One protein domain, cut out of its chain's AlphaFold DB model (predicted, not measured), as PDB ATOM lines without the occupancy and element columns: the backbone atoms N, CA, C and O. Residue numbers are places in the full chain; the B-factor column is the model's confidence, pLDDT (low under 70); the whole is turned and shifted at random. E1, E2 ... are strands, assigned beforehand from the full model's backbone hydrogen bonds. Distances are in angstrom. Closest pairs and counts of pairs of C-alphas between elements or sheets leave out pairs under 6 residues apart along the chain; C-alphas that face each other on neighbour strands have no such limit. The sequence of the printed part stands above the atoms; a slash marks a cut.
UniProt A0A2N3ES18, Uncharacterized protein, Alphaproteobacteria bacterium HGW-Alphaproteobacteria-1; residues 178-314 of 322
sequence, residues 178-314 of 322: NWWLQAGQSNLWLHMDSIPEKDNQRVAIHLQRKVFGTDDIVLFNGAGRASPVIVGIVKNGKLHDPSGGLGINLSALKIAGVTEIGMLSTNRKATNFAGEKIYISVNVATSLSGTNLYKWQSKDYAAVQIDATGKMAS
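This is residues 178 to 314 of the 322 residues of an uncharacterized protein of Alphaproteobacteria bacterium HGW-Alphaproteobacteria-1 (UniProt A0A2N3ES18). A strongly twisted sheet forks at E3: E3 and E9 run side by side through the middle, with E5 and E6 at one end of E3 and E4, E7 and E8 at its other end, while E10 pairs with the first part of E9. The hairpin of E1 and E2 makes a separate small sheet between E6 and the pair E9 and E10, and the unnamed stretch 241 to 254 leads back from E6 to E7. The printed part has 137 residues with no named helix and ten named strands, E1 to E10 in chain order, in two antiparallel sheets. The class is all strand, though under half of the residues, 61, are in named strands. The whole is compact, with a radius of gyration of the C-alphas of 14.1 A, and spans 40 by 36 by 31 A.

E3, residues 202 to 209, has E4, residues 216 to 221, and E5, residues 230 to 235, on one side and E9, residues 277 to 285, on the other side. N 206 and O 283 of E3 and E9 are 2.9 A apart. N 205 of E3 is 2.8 A from O 230 of E5, and N 209 is 2.8 A from O 216 of E4, with which E3 forms a hairpin. E5 and the edge strand E6, residues 238 to 240, form a hairpin, with N 233 and O 240 at 2.8 A. E4 has E7, residues 255 to 261, as antiparallel neighbour, with N 219 and O 257 at 2.8 A. E7 forms a hairpin with the edge strand E8, residues 266 to 270; N 258 and O 269 are 2.9 A apart. E9 forms one with the edge strand E10, residues 302 to 306; N 278 and O 304 are 2.9 A apart. E1, residues 178 to 183, and E2, residues 188 to 193, form a hairpin, with N 182 and O 189 at 2.8 A. The closest C-alphas of E2 and E6 are those of Asp 193 and Lys 238, 4.3 A apart. E1 and E3 are apart.

E9 is 25.6 A from first to last C-alpha, E3 22.8 A and E7 17.5 A. C-alpha 178, where E1 begins, is at (59.932, 72.367, 90.498). E9 begins with C-alpha 277 at (40.013, 79.658, 97.895), and E10 ends with C-alpha 306 at (39.996, 83.695, 93.274).

The C-alphas farthest apart, of Gln 185 and Leu 264, are 42.5 A apart. The printed part has no cut. The links E6 to E7 and E9 to E10 are long. Mean pLDDT of the printed part is 85.7; residues 222 to 224, 262 to 264 and 289 to 292 are under 70.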
ATOM      1  N   ASN A 178      60.431  71.608  89.361       86.31
ATOM      2  CA  ASN A 178      59.932  72.367  90.498       86.31
ATOM      3  C   ASN A 178      58.987  73.438  89.974       86.31
ATOM      4  O   ASN A 178      59.141  73.953  88.863       86.31
ATOM      5  N   TRP A 179      58.000  73.774  90.786       90.88
ATOM      6  CA  TRP A 179      57.056  74.829  90.482       90.88
ATOM      7  C   TRP A 179      56.712  75.572  91.758       90.88
ATOM      8  O   TRP A 179      56.688  74.991  92.841       90.88
ATOM      9  N   TRP A 180      56.434  76.857  91.618       91.31
ATOM     10  CA  TRP A 180      55.994  77.687  92.724       91.31
ATOM     11  C   TRP A 180      55.120  78.819  92.209       91.31
ATOM     12  O   TRP A 180      55.118  79.165  91.023       91.31
ATOM     13  N   LEU A 181      54.366  79.401  93.133       91.88
ATOM     14  CA  LEU A 181      53.588  80.599  92.883       91.88
ATOM     15  C   LEU A 181      54.289  81.786  93.523       91.88
ATOM     16  O   LEU A 181      54.709  81.714  94.675       91.88
ATOM     17  N   GLN A 182      54.392  82.886  92.791       90.19
ATOM     18  CA  GLN A 182      54.934  84.134  93.300       90.19
ATOM     19  C   GLN A 182      53.838  85.195  93.327       90.19
ATOM     20  O   GLN A 182      53.284  85.578  92.294       90.19
ATOM     21  N   ALA A 183      53.537  85.678  94.532       85.88
ATOM     22  CA  ALA A 183      52.682  86.836  94.732       85.88
ATOM     23  C   ALA A 183      53.446  88.122  94.385       85.88
ATOM     24  O   ALA A 183      54.520  88.381  94.925       85.88
ATOM     25  N   GLY A 184      52.881  88.937  93.503       76.69
ATOM     26  CA  GLY A 184      53.219  90.350  93.340       76.69
ATOM     27  C   GLY A 184      52.113  91.244  93.909       76.69
ATOM     28  O   GLY A 184      51.099  90.752  94.391       76.69
ATOM     29  N   GLN A 185      52.272  92.567  93.808       72.94
ATOM     30  CA  GLN A 185      51.298  93.539  94.343       72.94
ATOM     31  C   GLN A 185      49.883  93.415  93.745       72.94
ATOM     32  O   GLN A 185      48.907  93.785  94.390       72.94
ATOM     33  N   SER A 186      49.751  92.924  92.510       76.94
ATOM     34  CA  SER A 186      48.446  92.726  91.851       76.94
ATOM     35  C   SER A 186      48.432  91.541  90.883       76.94
ATOM     36  O   SER A 186      47.519  91.410  90.074       76.94
ATOM     37  N   ASN A 187      49.468  90.702  90.924       87.69
ATOM     38  CA  ASN A 187      49.640  89.593  89.994       87.69
ATOM     39  C   ASN A 187      50.051  88.339  90.754       87.69
ATOM     40  O   ASN A 187      50.829  88.409  91.704       87.69
ATOM     41  N   LEU A 188      49.578  87.195  90.285       90.94
ATOM     42  CA  LEU A 188      50.025  85.880  90.699       90.94
ATOM     43  C   LEU A 188      50.759  85.230  89.532       90.94
ATOM     44  O   LEU A 188      50.171  85.008  88.474       90.94
ATOM     45  N   TRP A 189      52.032  84.912  89.731       92.56
ATOM     46  CA  TRP A 189      52.864  84.292  88.708       92.56
ATOM     47  C   TRP A 189      53.088  82.820  89.017       92.56
ATOM     48  O   TRP A 189      53.469  82.469  90.132       92.56
ATOM     49  N   LEU A 190      52.868  81.961  88.025       94.69
ATOM     50  CA  LEU A 190      53.330  80.582  88.043       94.69
ATOM     51  C   LEU A 190      54.750  80.534  87.495       94.69
ATOM     52  O   LEU A 190      54.982  80.865  86.331       94.69
ATOM     53  N   HIS A 191      55.674  80.043  88.304       94.19
ATOM     54  CA  HIS A 191      57.025  79.744  87.873       94.19
ATOM     55  C   HIS A 191      57.255  78.243  87.873       94.19
ATOM     56  O   HIS A 191      56.708  77.508  88.695       94.19
ATOM     57  N   MET A 192      58.083  77.802  86.933       92.19
ATOM     58  CA  MET A 192      58.607  76.449  86.916       92.19
ATOM     59  C   MET A 192      60.051  76.464  86.440       92.19
ATOM     60  O   MET A 192      60.423  77.269  85.578       92.19
ATOM     61  N   ASP A 193      60.835  75.538  86.970       87.75
ATOM     62  CA  ASP A 193      62.182  75.233  86.508       87.75
ATOM     63  C   ASP A 193      62.357  73.723  86.307       87.75
ATOM     64  O   ASP A 193      61.405  72.946  86.410       87.75
ATOM     65  N   SER A 194      63.578  73.299  85.988       83.44
ATOM     66  CA  SER A 194      63.896  71.899  85.708       83.44
ATOM     67  C   SER A 194      63.084  71.267  84.570       83.44
ATOM     68  O   SER A 194      62.892  70.055  84.564       83.44
ATOM     69  N   ILE A 195      62.579  72.034  83.604       87.69
ATOM     70  CA  ILE A 195      61.795  71.463  82.504       87.69
ATOM     71  C   ILE A 195      62.756  70.767  81.524       87.69
ATOM     72  O   ILE A 195      63.561  71.462  80.901       87.69
ATOM     73  N   PRO A 196      62.693  69.428  81.347       86.88
ATOM     74  CA  PRO A 196      63.640  68.666  80.526       86.88
ATOM     75  C   PRO A 196      63.331  68.763  79.021       86.88
ATOM     76  O   PRO A 196      63.350  67.764  78.303       86.88
ATOM     77  N   GLU A 197      63.055  69.969  78.532       87.25
ATOM     78  CA  GLU A 197      62.706  70.271  77.145       87.25
ATOM     79  C   GLU A 197      63.708  71.228  76.510       87.25
ATOM     80  O   GLU A 197      64.449  71.937  77.190       87.25
ATOM     81  N   LYS A 198      63.745  71.226  75.175       84.69
ATOM     82  CA  LYS A 198      64.650  72.098  74.422       84.69
ATOM     83  C   LYS A 198      64.237  73.559  74.565       84.69
ATOM     84  O   LYS A 198      63.056  73.875  74.704       84.69
ATOM     85  N   ASP A 199      65.205  74.453  74.423       84.12
ATOM     86  CA  ASP A 199      64.910  75.878  74.351       84.12
ATOM     87  C   ASP A 199      63.974  76.198  73.181       84.12
ATOM     88  O   ASP A 199      64.069  75.625  72.095       84.12
ATOM     89  N   ASN A 200      63.071  77.143  73.427       88.06
ATOM     90  CA  ASN A 200      61.976  77.557  72.552       88.06
ATOM     91  C   ASN A 200      60.901  76.485  72.309       88.06
ATOM     92  O   ASN A 200      59.976  76.714  71.524       88.06
ATOM     93  N   GLN A 201      60.960  75.345  73.003       89.94
ATOM     94  CA  GLN A 201      59.898  74.349  72.950       89.94
ATOM     95  C   GLN A 201      58.642  74.860  73.665       89.94
ATOM     96  O   GLN A 201      58.709  75.437  74.753       89.94
ATOM     97  N   ARG A 202      57.477  74.617  73.055       92.00
ATOM     98  CA  ARG A 202      56.175  74.881  73.676       92.00
ATOM     99  C   ARG A 202      55.812  73.750  74.628       92.00
ATOM    100  O   ARG A 202      55.880  72.581  74.247       92.00
ATOM    101  N   VAL A 203      55.352  74.113  75.819       91.88
ATOM    102  CA  VAL A 203      54.783  73.190  76.807       91.88
ATOM    103  C   VAL A 203      53.352  73.596  77.145       91.88
ATOM    104  O   VAL A 203      53.030  74.782  77.240       91.88
ATOM    105  N   ALA A 204      52.483  72.600  77.291       92.12
ATOM    106  CA  ALA A 204      51.116  72.747  77.765       92.12
ATOM    107  C   ALA A 204      51.076  72.542  79.278       92.12
ATOM    108  O   ALA A 204      51.323  71.445  79.783       92.12
ATOM    109  N   ILE A 205      50.717  73.600  79.987       93.44
ATOM    110  CA  ILE A 205      50.494  73.599  81.422       93.44
ATOM    111  C   ILE A 205      49.001  73.421  81.679       93.44
ATOM    112  O   ILE A 205      48.172  74.147  81.128       93.44
ATOM    113  N   HIS A 206      48.673  72.456  82.528       92.25
ATOM    114  CA  HIS A 206      47.322  72.213  83.011       92.25
ATOM    115  C   HIS A 206      47.303  72.419  84.520       92.25
ATOM    116  O   HIS A 206      48.163  71.889  85.225       92.25
ATOM    117  N   LEU A 207      46.320  73.174  85.007       93.50
ATOM    118  CA  LEU A 207      46.101  73.353  86.437       93.50
ATOM    119  C   LEU A 207      44.987  72.410  86.873       93.50
ATOM    120  O   LEU A 207      43.866  72.505  86.374       93.50
ATOM    121  N   GLN A 208      45.312  71.484  87.765       91.94
ATOM    122  CA  GLN A 208      44.335  70.614  88.405       91.94
ATOM    123  C   GLN A 208      43.900  71.235  89.717       91.94
ATOM    124  O   GLN A 208      44.727  71.792  90.430       91.94
ATOM    125  N   ARG A 209      42.615  71.153  90.038       92.06
ATOM    126  CA  ARG A 209      42.083  71.592  91.317       92.06
ATOM    127  C   ARG A 209      41.783  70.370  92.173       92.06
ATOM    128  O   ARG A 209      41.156  69.408  91.732       92.06
ATOM    129  N   LYS A 210      42.212  70.456  93.429       91.06
ATOM    130  CA  LYS A 210      41.953  69.437  94.435       91.06
ATOM    131  C   LYS A 210      40.464  69.375  94.739       91.06
ATOM    132  O   LYS A 210      39.897  70.345  95.248       91.06
ATOM    133  N   VAL A 211      39.861  68.222  94.496       88.00
ATOM    134  CA  VAL A 211      38.482  67.922  94.894       88.00
ATOM    135  C   VAL A 211      38.422  66.557  95.573       88.00
ATOM    136  O   VAL A 211      39.387  65.797  95.572       88.00
ATOM    137  N   PHE A 212      37.299  66.242  96.216       79.44
ATOM    138  CA  PHE A 212      37.102  64.902  96.756       79.44
ATOM    139  C   PHE A 212      36.934  63.901  95.602       79.44
ATOM    140  O   PHE A 212      36.016  64.039  94.796       79.44
ATOM    141  N   GLY A 213      37.811  62.897  95.528       82.62
ATOM    142  CA  GLY A 213      37.824  61.914  94.444       82.62
ATOM    143  C   GLY A 213      38.914  62.202  93.412       82.62
ATOM    144  O   GLY A 213      40.091  62.221  93.759       82.62
ATOM    145  N   THR A 214      38.528  62.348  92.142       81.19
ATOM    146  CA  THR A 214      39.466  62.635  91.042       81.19
ATOM    147  C   THR A 214      39.529  64.132  90.793       81.19
ATOM    148  O   THR A 214      38.497  64.748  90.535       81.19
ATOM    149  N   ASP A 215      40.734  64.693  90.839       87.62
ATOM    150  CA  ASP A 215      40.972  66.105  90.553       87.62
ATOM    151  C   ASP A 215      40.450  66.526  89.183       87.62
ATOM    152  O   ASP A 215      40.674  65.853  88.169       87.62
ATOM    153  N   ASP A 216      39.812  67.691  89.144       89.25
ATOM    154  CA  ASP A 216      39.336  68.291  87.910       89.25
ATOM    155  C   ASP A 216      40.352  69.280  87.333       89.25
ATOM    156  O   ASP A 216      41.210  69.823  88.024       89.25
ATOM    157  N   ILE A 217      40.303  69.487  86.018       90.81
ATOM    158  CA  ILE A 217      41.199  70.417  85.322       90.81
ATOM    159  C   ILE A 217      40.506  71.764  85.176       90.81
ATOM    160  O   ILE A 217      39.417  71.847  84.610       90.81
ATOM    161  N   VAL A 218      41.165  72.828  85.616       92.31
ATOM    162  CA  VAL A 218      40.673  74.199  85.486       92.31
ATOM    163  C   VAL A 218      40.639  74.610  84.013       92.31
ATOM    164  O   VAL A 218      41.599  74.426  83.265       92.31
ATOM    165  N   LEU A 219      39.515  75.186  83.593       92.00
ATOM    166  CA  LEU A 219      39.322  75.758  82.267       92.00
ATOM    167  C   LEU A 219      39.466  77.276  82.321       92.00
ATOM    168  O   LEU A 219      38.870  77.924  83.174       92.00
ATOM    169  N   PHE A 220      40.168  77.853  81.352       90.75
ATOM    170  CA  PHE A 220      40.379  79.293  81.222       90.75
ATOM    171  C   PHE A 220      39.651  79.840  79.999       90.75
ATOM    172  O   PHE A 220      39.554  79.167  78.970       90.75
ATOM    173  N   ASN A 221      39.154  81.072  80.089       86.44
ATOM    174  CA  ASN A 221      38.581  81.764  78.938       86.44
ATOM    175  C   ASN A 221      39.663  82.011  77.877       86.44
ATOM    176  O   ASN A 221      40.632  82.723  78.128       86.44
ATOM    177  N   GLY A 222      39.479  81.428  76.691       67.31
ATOM    178  CA  GLY A 222      40.272  81.707  75.494       67.31
ATOM    179  C   GLY A 222      39.449  82.436  74.430       67.31
ATOM    180  O   GLY A 222      38.237  82.608  74.579       67.31
ATOM    181  N   ALA A 223      40.095  82.837  73.332       57.84
ATOM    182  CA  ALA A 223      39.418  83.415  72.172       57.84
ATOM    183  C   ALA A 223      38.464  82.379  71.539       57.84
ATOM    184  O   ALA A 223      38.878  81.522  70.764       57.84
ATOM    185  N   GLY A 224      37.185  82.418  71.924       61.94
ATOM    186  CA  GLY A 224      36.098  81.624  71.340       61.94
ATOM    187  C   GLY A 224      35.736  80.316  72.059       61.94
ATOM    188  O   GLY A 224      34.615  79.842  71.891       61.94
ATOM    189  N   ARG A 225      36.613  79.732  72.892       76.06
ATOM    190  CA  ARG A 225      36.289  78.529  73.692       76.06
ATOM    191  C   ARG A 225      37.138  78.434  74.958       76.06
ATOM    192  O   ARG A 225      38.320  78.767  74.947       76.06
ATOM    193  N   ALA A 226      36.546  77.917  76.034       85.81
ATOM    194  CA  ALA A 226      37.275  77.609  77.259       85.81
ATOM    195  C   ALA A 226      38.330  76.507  77.021       85.81
ATOM    196  O   ALA A 226      38.016  75.438  76.472       85.81
ATOM    197  N   SER A 227      39.566  76.770  77.441       87.69
ATOM    198  CA  SER A 227      40.738  75.918  77.226       87.69
ATOM    199  C   SER A 227      41.304  75.413  78.557       87.69
ATOM    200  O   SER A 227      41.469  76.217  79.472       87.69
ATOM    201  N   PRO A 228      41.644  74.117  78.678       87.44
ATOM    202  CA  PRO A 228      42.374  73.594  79.832       87.44
ATOM    203  C   PRO A 228      43.887  73.862  79.750       87.44
ATOM    204  O   PRO A 228      44.617  73.566  80.692       87.44
ATOM    205  N   VAL A 229      44.363  74.374  78.609       89.38
ATOM    206  CA  VAL A 229      45.786  74.530  78.303       89.38
ATOM    207  C   VAL A 229      46.214  75.978  78.482       89.38
ATOM    208  O   VAL A 229      45.700  76.871  77.803       89.38
ATOM    209  N   ILE A 230      47.230  76.170  79.314       91.50
ATOM    210  CA  ILE A 230      48.068  77.364  79.366       91.50
ATOM    211  C   ILE A 230      49.359  77.039  78.608       91.50
ATOM    212  O   ILE A 230      50.028  76.055  78.906       91.50
ATOM    213  N   VAL A 231      49.716  77.838  77.605       91.94
ATOM    214  CA  VAL A 231      50.926  77.595  76.805       91.94
ATOM    215  C   VAL A 231      52.094  78.380  77.389       91.94
ATOM    216  O   VAL A 231      52.001  79.598  77.519       91.94
ATOM    217  N   GLY A 232      53.201  77.693  77.660       93.38
ATOM    218  CA  GLY A 232      54.485  78.313  77.976       93.38
ATOM    219  C   GLY A 232      55.581  77.933  76.985       93.38
ATOM    220  O   GLY A 232      55.427  77.009  76.182       93.38
ATOM    221  N   ILE A 233      56.689  78.665  77.051       94.62
ATOM    222  CA  ILE A 233      57.915  78.447  76.285       94.62
ATOM    223  C   ILE A 233      59.034  78.077  77.251       94.62
ATOM    224  O   ILE A 233      59.208  78.730  78.277       94.62
ATOM    225  N   VAL A 234      59.804  77.048  76.923       90.31
ATOM    226  CA  VAL A 234      60.963  76.644  77.725       90.31
ATOM    227  C   VAL A 234      62.182  77.447  77.296       90.31
ATOM    228  O   VAL A 234      62.480  77.535  76.106       90.31
ATOM    229  N   LYS A 235      62.888  78.047  78.256       86.56
ATOM    230  CA  LYS A 235      64.198  78.679  78.045       86.56
ATOM    231  C   LYS A 235      65.103  78.359  79.224       86.56
ATOM    232  O   LYS A 235      64.730  78.625  80.365       86.56
ATOM    233  N   ASN A 236      66.275  77.787  78.970       79.75
ATOM    234  CA  ASN A 236      67.219  77.338  79.994       79.75
ATOM    235  C   ASN A 236      66.552  76.460  81.072       79.75
ATOM    236  O   ASN A 236      66.802  76.621  82.268       79.75
ATOM    237  N   GLY A 237      65.633  75.580  80.656       81.62
ATOM    238  CA  GLY A 237      64.864  74.713  81.554       81.62
ATOM    239  C   GLY A 237      63.832  75.434  82.432       81.62
ATOM    240  O   GLY A 237      63.265  74.813  83.327       81.62
ATOM    241  N   LYS A 238      63.575  76.728  82.205       90.25
ATOM    242  CA  LYS A 238      62.581  77.529  82.932       90.25
ATOM    243  C   LYS A 238      61.366  77.826  82.069       90.25
ATOM    244  O   LYS A 238      61.466  77.934  80.846       90.25
ATOM    245  N   LEU A 239      60.221  77.982  82.723       94.56
ATOM    246  CA  LEU A 239      58.978  78.383  82.077       94.56
ATOM    247  C   LEU A 239      58.970  79.888  81.813       94.56
ATOM    248  O   LEU A 239      59.146  80.685  82.732       94.56
ATOM    249  N   HIS A 240      58.699  80.259  80.571       95.38
ATOM    250  CA  HIS A 240      58.429  81.624  80.147       95.38
ATOM    251  C   HIS A 240      57.047  81.718  79.503       95.38
ATOM    252  O   HIS A 240      56.552  80.752  78.916       95.38
ATOM    253  N   ASP A 241      56.431  82.892  79.571       93.44
ATOM    254  CA  ASP A 241      55.253  83.190  78.770       93.44
ATOM    255  C   ASP A 241      55.602  83.301  77.268       93.44
ATOM    256  O   ASP A 241      56.773  83.447  76.892       93.44
ATOM    257  N   PRO A 242      54.599  83.238  76.371       88.94
ATOM    258  CA  PRO A 242      54.828  83.381  74.933       88.94
ATOM    259  C   PRO A 242      55.434  84.728  74.500       88.94
ATOM    260  O   PRO A 242      55.958  84.814  73.393       88.94
ATOM    261  N   SER A 243      55.375  85.764  75.343       89.00
ATOM    262  CA  SER A 243      56.003  87.071  75.097       89.00
ATOM    263  C   SER A 243      57.464  87.142  75.569       89.00
ATOM    264  O   SER A 243      58.179  88.082  75.232       89.00
ATOM    265  N   GLY A 244      57.941  86.121  76.289       86.94
ATOM    266  CA  GLY A 244      59.304  85.996  76.795       86.94
ATOM    267  C   GLY A 244      59.481  86.342  78.275       86.94
ATOM    268  O   GLY A 244      60.594  86.166  78.780       86.94
ATOM    269  N   GLY A 245      58.429  86.769  78.977       91.19
ATOM    270  CA  GLY A 245      58.446  87.010  80.422       91.19
ATOM    271  C   GLY A 245      58.716  85.725  81.208       91.19
ATOM    272  O   GLY A 245      58.327  84.643  80.778       91.19
ATOM    273  N   LEU A 246      59.434  85.816  82.332       92.94
ATOM    274  CA  LEU A 246      59.697  84.655  83.188       92.94
ATOM    275  C   LEU A 246      58.427  84.275  83.964       92.94
ATOM    276  O   LEU A 246      57.897  85.088  84.717       92.94
ATOM    277  N   GLY A 247      57.996  83.020  83.842       93.69
ATOM    278  CA  GLY A 247      56.745  82.521  84.413       93.69
ATOM    279  C   GLY A 247      55.500  82.908  83.610       93.69
ATOM    280  O   GLY A 247      55.581  83.554  82.571       93.69
ATOM    281  N   ILE A 248      54.332  82.486  84.097       94.69
ATOM    282  CA  ILE A 248      53.021  82.798  83.515       94.69
ATOM    283  C   ILE A 248      52.206  83.630  84.501       94.69
ATOM    284  O   ILE A 248      51.994  83.204  85.635       94.69
ATOM    285  N   ASN A 249      51.681  84.773  84.059       92.94
ATOM    286  CA  ASN A 249      50.754  85.566  84.864       92.94
ATOM    287  C   ASN A 249      49.371  84.894  84.915       92.94
ATOM    288  O   ASN A 249      48.573  85.003  83.982       92.94
ATOM    289  N   LEU A 250      49.069  84.223  86.024       92.69
ATOM    290  CA  LEU A 250      47.779  83.573  86.252       92.69
ATOM    291  C   LEU A 250      46.655  84.582  86.506       92.69
ATOM    292  O   LEU A 250      45.502  84.298  86.190       92.69
ATOM    293  N   SER A 251      46.967  85.781  87.005       91.62
ATOM    294  CA  SER A 251      45.977  86.853  87.197       91.62
ATOM    295  C   SER A 251      45.458  87.438  85.885       91.62
ATOM    296  O   SER A 251      44.401  88.068  85.855       91.62
ATOM    297  N   ALA A 252      46.146  87.196  84.767       90.12
ATOM    298  CA  ALA A 252      45.634  87.530  83.443       90.12
ATOM    299  C   ALA A 252      44.554  86.542  82.955       90.12
ATOM    300  O   ALA A 252      43.811  86.853  82.023       90.12
ATOM    301  N   LEU A 253      44.438  85.366  83.583       90.25
ATOM    302  CA  LEU A 253      43.576  84.277  83.138       90.25
ATOM    303  C   LEU A 253      42.295  84.219  83.975       90.25
ATOM    304  O   LEU A 253      42.323  84.053  85.195       90.25
ATOM    305  N   LYS A 254      41.145  84.323  83.305       90.69
ATOM    306  CA  LYS A 254      39.835  84.156  83.941       90.69
ATOM    307  C   LYS A 254      39.397  82.699  83.867       90.69
ATOM    308  O   LYS A 254      39.367  82.129  82.773       90.69
ATOM    309  N   ILE A 255      39.013  82.127  85.005       92.12
ATOM    310  CA  ILE A 255      38.480  80.768  85.067       92.12
ATOM    311  C   ILE A 255      37.081  80.751  84.439       92.12
ATOM    312  O   ILE A 255      36.232  81.596  84.726       92.12
ATOM    313  N   ALA A 256      36.862  79.792  83.548       90.94
ATOM    314  CA  ALA A 256      35.608  79.548  82.845       90.94
ATOM    315  C   ALA A 256      34.812  78.380  83.453       90.94
ATOM    316  O   ALA A 256      33.608  78.252  83.228       90.94
ATOM    317  N   GLY A 257      35.492  77.496  84.184       91.12
ATOM    318  CA  GLY A 257      34.911  76.292  84.756       91.12
ATOM    319  C   GLY A 257      35.959  75.209  84.960       91.12
ATOM    320  O   GLY A 257      37.142  75.505  85.127       91.12
ATOM    321  N   VAL A 258      35.520  73.956  84.916       91.00
ATOM    322  CA  VAL A 258      36.358  72.775  85.133       91.00
ATOM    323  C   VAL A 258      36.029  71.661  84.147       91.00
ATOM    324  O   VAL A 258      34.962  71.633  83.530       91.00
ATOM    325  N   THR A 259      36.973  70.745  83.979       87.94
ATOM    326  CA  THR A 259      36.796  69.479  83.276       87.94
ATOM    327  C   THR A 259      37.024  68.335  84.245       87.94
ATOM    328  O   THR A 259      38.142  68.133  84.710       87.94
ATOM    329  N   GLU A 260      35.973  67.571  84.508       82.56
ATOM    330  CA  GLU A 260      36.036  66.342  85.291       82.56
ATOM    331  C   GLU A 260      36.439  65.192  84.364       82.56
ATOM    332  O   GLU A 260      35.793  64.955  83.336       82.56
ATOM    333  N   ILE A 261      37.519  64.490  84.707       73.62
ATOM    334  CA  ILE A 261      37.975  63.305  83.976       73.62
ATOM    335  C   ILE A 261      37.520  62.078  84.758       73.62
ATOM    336  O   ILE A 261      38.112  61.718  85.771       73.62
ATOM    337  N   GLY A 262      36.448  61.447  84.287       65.12
ATOM    338  CA  GLY A 262      36.016  60.143  84.769       65.12
ATOM    339  C   GLY A 262      36.751  59.008  84.055       65.12
ATOM    340  O   GLY A 262      37.411  59.208  83.038       65.12
ATOM    341  N   MET A 263      36.567  57.782  84.550       57.56
ATOM    342  CA  MET A 263      37.165  56.574  83.962       57.56
ATOM    343  C   MET A 263      36.798  56.375  82.478       57.56
ATOM    344  O   MET A 263      37.588  55.819  81.724       57.56
ATOM    345  N   LEU A 264      35.608  56.830  82.060       69.31
ATOM    346  CA  LEU A 264      35.066  56.650  80.704       69.31
ATOM    347  C   LEU A 264      34.469  57.935  80.102       69.31
ATOM    348  O   LEU A 264      33.824  57.882  79.058       69.31
ATOM    349  N   SER A 265      34.616  59.087  80.760       70.50
ATOM    350  CA  SER A 265      33.980  60.331  80.312       70.50
ATOM    351  C   SER A 265      34.802  61.564  80.656       70.50
ATOM    352  O   SER A 265      35.652  61.561  81.544       70.50
ATOM    353  N   THR A 266      34.559  62.639  79.914       72.62
ATOM    354  CA  THR A 266      35.163  63.947  80.157       72.62
ATOM    355  C   THR A 266      34.055  64.986  80.132       72.62
ATOM    356  O   THR A 266      33.539  65.320  79.065       72.62
ATOM    357  N   ASN A 267      33.676  65.484  81.307       78.69
ATOM    358  CA  ASN A 267      32.560  66.412  81.455       78.69
ATOM    359  C   ASN A 267      33.089  67.818  81.710       78.69
ATOM    360  O   ASN A 267      33.828  68.054  82.663       78.69
ATOM    361  N   ARG A 268      32.709  68.772  80.855       83.12
ATOM    362  CA  ARG A 268      33.015  70.190  81.066       83.12
ATOM    363  C   ARG A 268      31.866  70.845  81.810       83.12
ATOM    364  O   ARG A 268      30.731  70.807  81.342       83.12
ATOM    365  N   LYS A 269      32.176  71.499  82.920       83.56
ATOM    366  CA  LYS A 269      31.208  72.200  83.754       83.56
ATOM    367  C   LYS A 269      31.607  73.664  83.860       83.56
ATOM    368  O   LYS A 269      32.702  73.977  84.319       83.56
ATOM    369  N   ALA A 270      30.723  74.564  83.436       81.00
ATOM    370  CA  ALA A 270      30.869  75.979  83.765       81.00
ATOM    371  C   ALA A 270      30.692  76.142  85.279       81.00
ATOM    372  O   ALA A 270      29.787  75.557  85.876       81.00
ATOM    373  N   THR A 271      31.578  76.884  85.931       79.81
ATOM    374  CA  THR A 271      31.508  77.102  87.380       79.81
ATOM    375  C   THR A 271      32.089  78.467  87.701       79.81
ATOM    376  O   THR A 271      33.092  78.867  87.112       79.81
ATOM    377  N   ASN A 272      31.427  79.191  88.602       82.75
ATOM    378  CA  ASN A 272      31.906  80.470  89.094       82.75
ATOM    379  C   ASN A 272      32.619  80.251  90.428       82.75
ATOM    380  O   ASN A 272      31.971  79.884  91.398       82.75
ATOM    381  N   PHE A 273      33.927  80.491  90.451       85.69
ATOM    382  CA  PHE A 273      34.755  80.383  91.654       85.69
ATOM    383  C   PHE A 273      35.016  81.741  92.312       85.69
ATOM    384  O   PHE A 273      35.937  81.864  93.111       85.69
ATOM    385  N   ALA A 274      34.284  82.793  91.932       88.50
ATOM    386  CA  ALA A 274      34.527  84.139  92.434       88.50
ATOM    387  C   ALA A 274      34.500  84.191  93.971       88.50
ATOM    388  O   ALA A 274      33.515  83.803  94.595       88.50
ATOM    389  N   GLY A 275      35.584  84.690  94.572       86.75
ATOM    390  CA  GLY A 275      35.741  84.774  96.027       86.75
ATOM    391  C   GLY A 275      36.175  83.475  96.718       86.75
ATOM    392  O   GLY A 275      36.429  83.493  97.922       86.75
ATOM    393  N   GLU A 276      36.310  82.359  96.000       89.56
ATOM    394  CA  GLU A 276      36.709  81.081  96.595       89.56
ATOM    395  C   GLU A 276      38.229  80.944  96.751       89.56
ATOM    396  O   GLU A 276      39.019  81.467  95.963       89.56
ATOM    397  N   LYS A 277      38.643  80.162  97.753       90.12
ATOM    398  CA  LYS A 277      40.013  79.658  97.895       90.12
ATOM    399  C   LYS A 277      40.060  78.228  97.365       90.12
ATOM    400  O   LYS A 277      39.394  77.350  97.907       90.12
ATOM    401  N   ILE A 278      40.859  77.989  96.329       90.56
ATOM    402  CA  ILE A 278      41.041  76.666  95.714       90.56
ATOM    403  C   ILE A 278      42.473  76.169  95.917       90.56
ATOM    404  O   ILE A 278      43.385  76.959  96.139       90.56
ATOM    405  N   TYR A 279      42.689  74.858  95.825       91.62
ATOM    406  CA  TYR A 279      44.024  74.259  95.868       91.62
ATOM    407  C   TYR A 279      44.358  73.708  94.494       91.62
ATOM    408  O   TYR A 279      43.600  72.884  93.986       91.62
ATOM    409  N   ILE A 280      45.469  74.150  93.906       92.81
ATOM    410  CA  ILE A 280      45.870  73.755  92.557       92.81
ATOM    411  C   ILE A 280      47.172  72.962  92.544       92.81
ATOM    412  O   ILE A 280      48.080  73.257  93.316       92.81
ATOM    413  N   SER A 281      47.269  71.996  91.641       92.50
ATOM    414  CA  SER A 281      48.501  71.312  91.254       92.50
ATOM    415  C   SER A 281      48.804  71.592  89.779       92.50
ATOM    416  O   SER A 281      47.931  71.991  89.002       92.50
ATOM    417  N   VAL A 282      50.068  71.425  89.395       93.12
ATOM    418  CA  VAL A 282      50.550  71.705  88.038       93.12
ATOM    419  C   VAL A 282      50.877  70.406  87.324       93.12
ATOM    420  O   VAL A 282      51.617  69.578  87.849       93.12
ATOM    421  N   ASN A 283      50.389  70.264  86.094       91.69
ATOM    422  CA  ASN A 283      50.753  69.169  85.205       91.69
ATOM    423  C   ASN A 283      51.294  69.704  83.886       91.69
ATOM    424  O   ASN A 283      50.799  70.701  83.356       91.69
ATOM    425  N   VAL A 284      52.272  68.996  83.324       91.25
ATOM    426  CA  VAL A 284      52.910  69.376  82.064       91.25
ATOM    427  C   VAL A 284      52.681  68.304  81.013       91.25
ATOM    428  O   VAL A 284      52.920  67.117  81.235       91.25
ATOM    429  N   ALA A 285      52.245  68.745  79.840       87.62
ATOM    430  CA  ALA A 285      52.197  67.962  78.619       87.62
ATOM    431  C   ALA A 285      53.000  68.677  77.524       87.62
ATOM    432  O   ALA A 285      53.112  69.901  77.507       87.62
ATOM    433  N   THR A 286      53.552  67.916  76.585       76.19
ATOM    434  CA  THR A 286      54.233  68.468  75.399       76.19
ATOM    435  C   THR A 286      53.311  68.528  74.182       76.19
ATOM    436  O   THR A 286      53.590  69.248  73.226       76.19
ATOM    437  N   SER A 287      52.175  67.826  74.233       74.44
ATOM    438  CA  SER A 287      51.093  67.971  73.262       74.44
ATOM    439  C   SER A 287      50.147  69.103  73.659       74.44
ATOM    440  O   SER A 287      49.741  69.212  74.815       74.44
ATOM    441  N   LEU A 288      49.753  69.914  72.673       71.06
ATOM    442  CA  LEU A 288      48.762  70.984  72.829       71.06
ATOM    443  C   LEU A 288      47.325  70.516  72.522       71.06
ATOM    444  O   LEU A 288      46.394  71.306  72.651       71.06
ATOM    445  N   SER A 289      47.139  69.268  72.070       59.25
ATOM    446  CA  SER A 289      45.878  68.795  71.478       59.25
ATOM    447  C   SER A 289      44.880  68.148  72.448       59.25
ATOM    448  O   SER A 289      43.761  67.860  72.031       59.25
ATOM    449  N   GLY A 290      45.212  67.945  73.729       54.41
ATOM    450  CA  GLY A 290      44.251  67.408  74.703       54.41
ATOM    451  C   GLY A 290      44.856  66.619  75.864       54.41
ATOM    452  O   GLY A 290      46.054  66.346  75.907       54.41
ATOM    453  N   THR A 291      43.991  66.297  76.827       55.19
ATOM    454  CA  THR A 291      44.291  65.811  78.182       55.19
ATOM    455  C   THR A 291      44.604  64.310  78.249       55.19
ATOM    456  O   THR A 291      44.006  63.529  77.515       55.19
ATOM    457  N   ASN A 292      45.483  63.943  79.196       54.72
ATOM    458  CA  ASN A 292      45.850  62.592  79.691       54.72
ATOM    459  C   ASN A 292      47.213  62.018  79.274       54.72
ATOM    460  O   ASN A 292      47.585  60.958  79.766       54.72
ATOM    461  N   LEU A 293      48.015  62.726  78.475       70.19
ATOM    462  CA  LEU A 293      49.416  62.350  78.219       70.19
ATOM    463  C   LEU A 293      50.372  63.329  78.901       70.19
ATOM    464  O   LEU A 293      51.193  63.988  78.259       70.19
ATOM    465  N   TYR A 294      50.225  63.456  80.219       84.31
ATOM    466  CA  TYR A 294      51.149  64.254  81.010       84.31
ATOM    467  C   TYR A 294      52.527  63.608  81.001       84.31
ATOM    468  O   TYR A 294      52.675  62.416  81.268       84.31
ATOM    469  N   LYS A 295      53.543  64.414  80.706       87.25
ATOM    470  CA  LYS A 295      54.938  64.022  80.897       87.25
ATOM    471  C   LYS A 295      55.336  64.108  82.365       87.25
ATOM    472  O   LYS A 295      56.180  63.343  82.817       87.25
ATOM    473  N   TRP A 296      54.697  65.010  83.108       89.19
ATOM    474  CA  TRP A 296      54.900  65.166  84.539       89.19
ATOM    475  C   TRP A 296      53.650  65.705  85.229       89.19
ATOM    476  O   TRP A 296      52.902  66.503  84.657       89.19
ATOM    477  N   GLN A 297      53.462  65.270  86.473       89.50
ATOM    478  CA  GLN A 297      52.389  65.707  87.353       89.50
ATOM    479  C   GLN A 297      52.959  66.067  88.721       89.50
ATOM    480  O   GLN A 297      53.721  65.289  89.309       89.50
ATOM    481  N   SER A 298      52.575  67.234  89.232       89.56
ATOM    482  CA  SER A 298      52.869  67.617  90.608       89.56
ATOM    483  C   SER A 298      52.152  66.679  91.574       89.56
ATOM    484  O   SER A 298      50.993  66.323  91.375       89.56
ATOM    485  N   LYS A 299      52.834  66.316  92.661       85.38
ATOM    486  CA  LYS A 299      52.212  65.621  93.801       85.38
ATOM    487  C   LYS A 299      51.681  66.589  94.857       85.38
ATOM    488  O   LYS A 299      50.922  66.186  95.732       85.38
ATOM    489  N   ASP A 300      52.098  67.845  94.769       86.75
ATOM    490  CA  ASP A 300      51.796  68.888  95.734       86.75
ATOM    491  C   ASP A 300      50.738  69.850  95.191       86.75
ATOM    492  O   ASP A 300      50.568  69.989  93.972       86.75
ATOM    493  N   TYR A 301      50.072  70.542  96.118       89.56
ATOM    494  CA  TYR A 301      49.078  71.571  95.829       89.56
ATOM    495  C   TYR A 301      49.443  72.887  96.513       89.56
ATOM    496  O   TYR A 301      49.909  72.886  97.653       89.56
ATOM    497  N   ALA A 302      49.134  73.999  95.854       89.31
ATOM    498  CA  ALA A 302      49.225  75.343  96.412       89.31
ATOM    499  C   ALA A 302      47.831  75.969  96.522       89.31
ATOM    500  O   ALA A 302      46.991  75.801  95.637       89.31
ATOM    501  N   ALA A 303      47.584  76.695  97.610       88.94
ATOM    502  CA  ALA A 303      46.346  77.444  97.787       88.94
ATOM    503  C   ALA A 303      46.361  78.718  96.932       88.94
ATOM    504  O   ALA A 303      47.338  79.460  96.954       88.94
ATOM    505  N   VAL A 304      45.270  78.997  96.226       90.06
ATOM    506  CA  VAL A 304      45.088  80.185  95.387       90.06
ATOM    507  C   VAL A 304      43.741  80.811  95.698       90.06
ATOM    508  O   VAL A 304      42.723  80.122  95.759       90.06
ATOM    509  N   GLN A 305      43.738  82.129  95.880       90.75
ATOM    510  CA  GLN A 305      42.513  82.897  96.032       90.75
ATOM    511  C   GLN A 305      41.988  83.301  94.657       90.75
ATOM    512  O   GLN A 305      42.756  83.739  93.800       90.75
ATOM    513  N   ILE A 306      40.681  83.186  94.457       91.19
ATOM    514  CA  ILE A 306      39.996  83.695  93.274       91.19
ATOM    515  C   ILE A 306      39.315  85.015  93.636       91.19
ATOM    516  O   ILE A 306      38.627  85.117  94.655       91.19
ATOM    517  N   ASP A 307      39.531  86.044  92.820       89.81
ATOM    518  CA  ASP A 307      38.920  87.357  93.011       89.81
ATOM    519  C   ASP A 307      37.434  87.373  92.615       89.81
ATOM    520  O   ASP A 307      36.894  86.417  92.052       89.81
ATOM    521  N   ALA A 308      36.757  88.491  92.881       89.69
ATOM    522  CA  ALA A 308      35.343  88.670  92.549       89.69
ATOM    523  C   ALA A 308      35.042  88.579  91.035       89.69
ATOM    524  O   ALA A 308      33.891  88.413  90.638       89.69
ATOM    525  N   THR A 309      36.061  88.686  90.177       88.88
ATOM    526  CA  THR A 309      35.929  88.617  88.715       88.88
ATOM    527  C   THR A 309      36.163  87.211  88.153       88.88
ATOM    528  O   THR A 309      35.944  86.992  86.952       88.88
ATOM    529  N   GLY A 310      36.565  86.257  89.002       88.50
ATOM    530  CA  GLY A 310      36.893  84.881  88.631       88.50
ATOM    531  C   GLY A 310      38.339  84.688  88.161       88.50
ATOM    532  O   GLY A 310      38.623  83.717  87.456       88.50
ATOM    533  N   LYS A 311      39.247  85.616  88.484       91.31
ATOM    534  CA  LYS A 311      40.683  85.518  88.179       91.31
ATOM    535  C   LYS A 311      41.466  85.080  89.408       91.31
ATOM    536  O   LYS A 311      41.061  85.333  90.539       91.31
ATOM    537  N   MET A 312      42.606  84.436  89.185       90.88
ATOM    538  CA  MET A 312      43.507  84.062  90.274       90.88
ATOM    539  C   MET A 312      44.210  85.305  90.825       90.88
ATOM    540  O   MET A 312      44.752  86.102  90.062       90.88
ATOM    541  N   ALA A 313      44.229  85.462  92.142       86.50
ATOM    542  CA  ALA A 313      44.794  86.617  92.820       86.50
ATOM    543  C   ALA A 313      45.908  86.213  93.787       86.50
ATOM    544  O   ALA A 313      45.919  85.117  94.356       86.50
ATOM    545  N   SER A 314      46.842  87.140  93.993       73.19
ATOM    546  CA  SER A 314      47.788  87.067  95.098       73.19
ATOM    547  C   SER A 314      47.025  87.091  96.425       73.19
ATOM    548  O   SER A 314      46.201  87.977  96.645       73.19
TER     549      SER A 314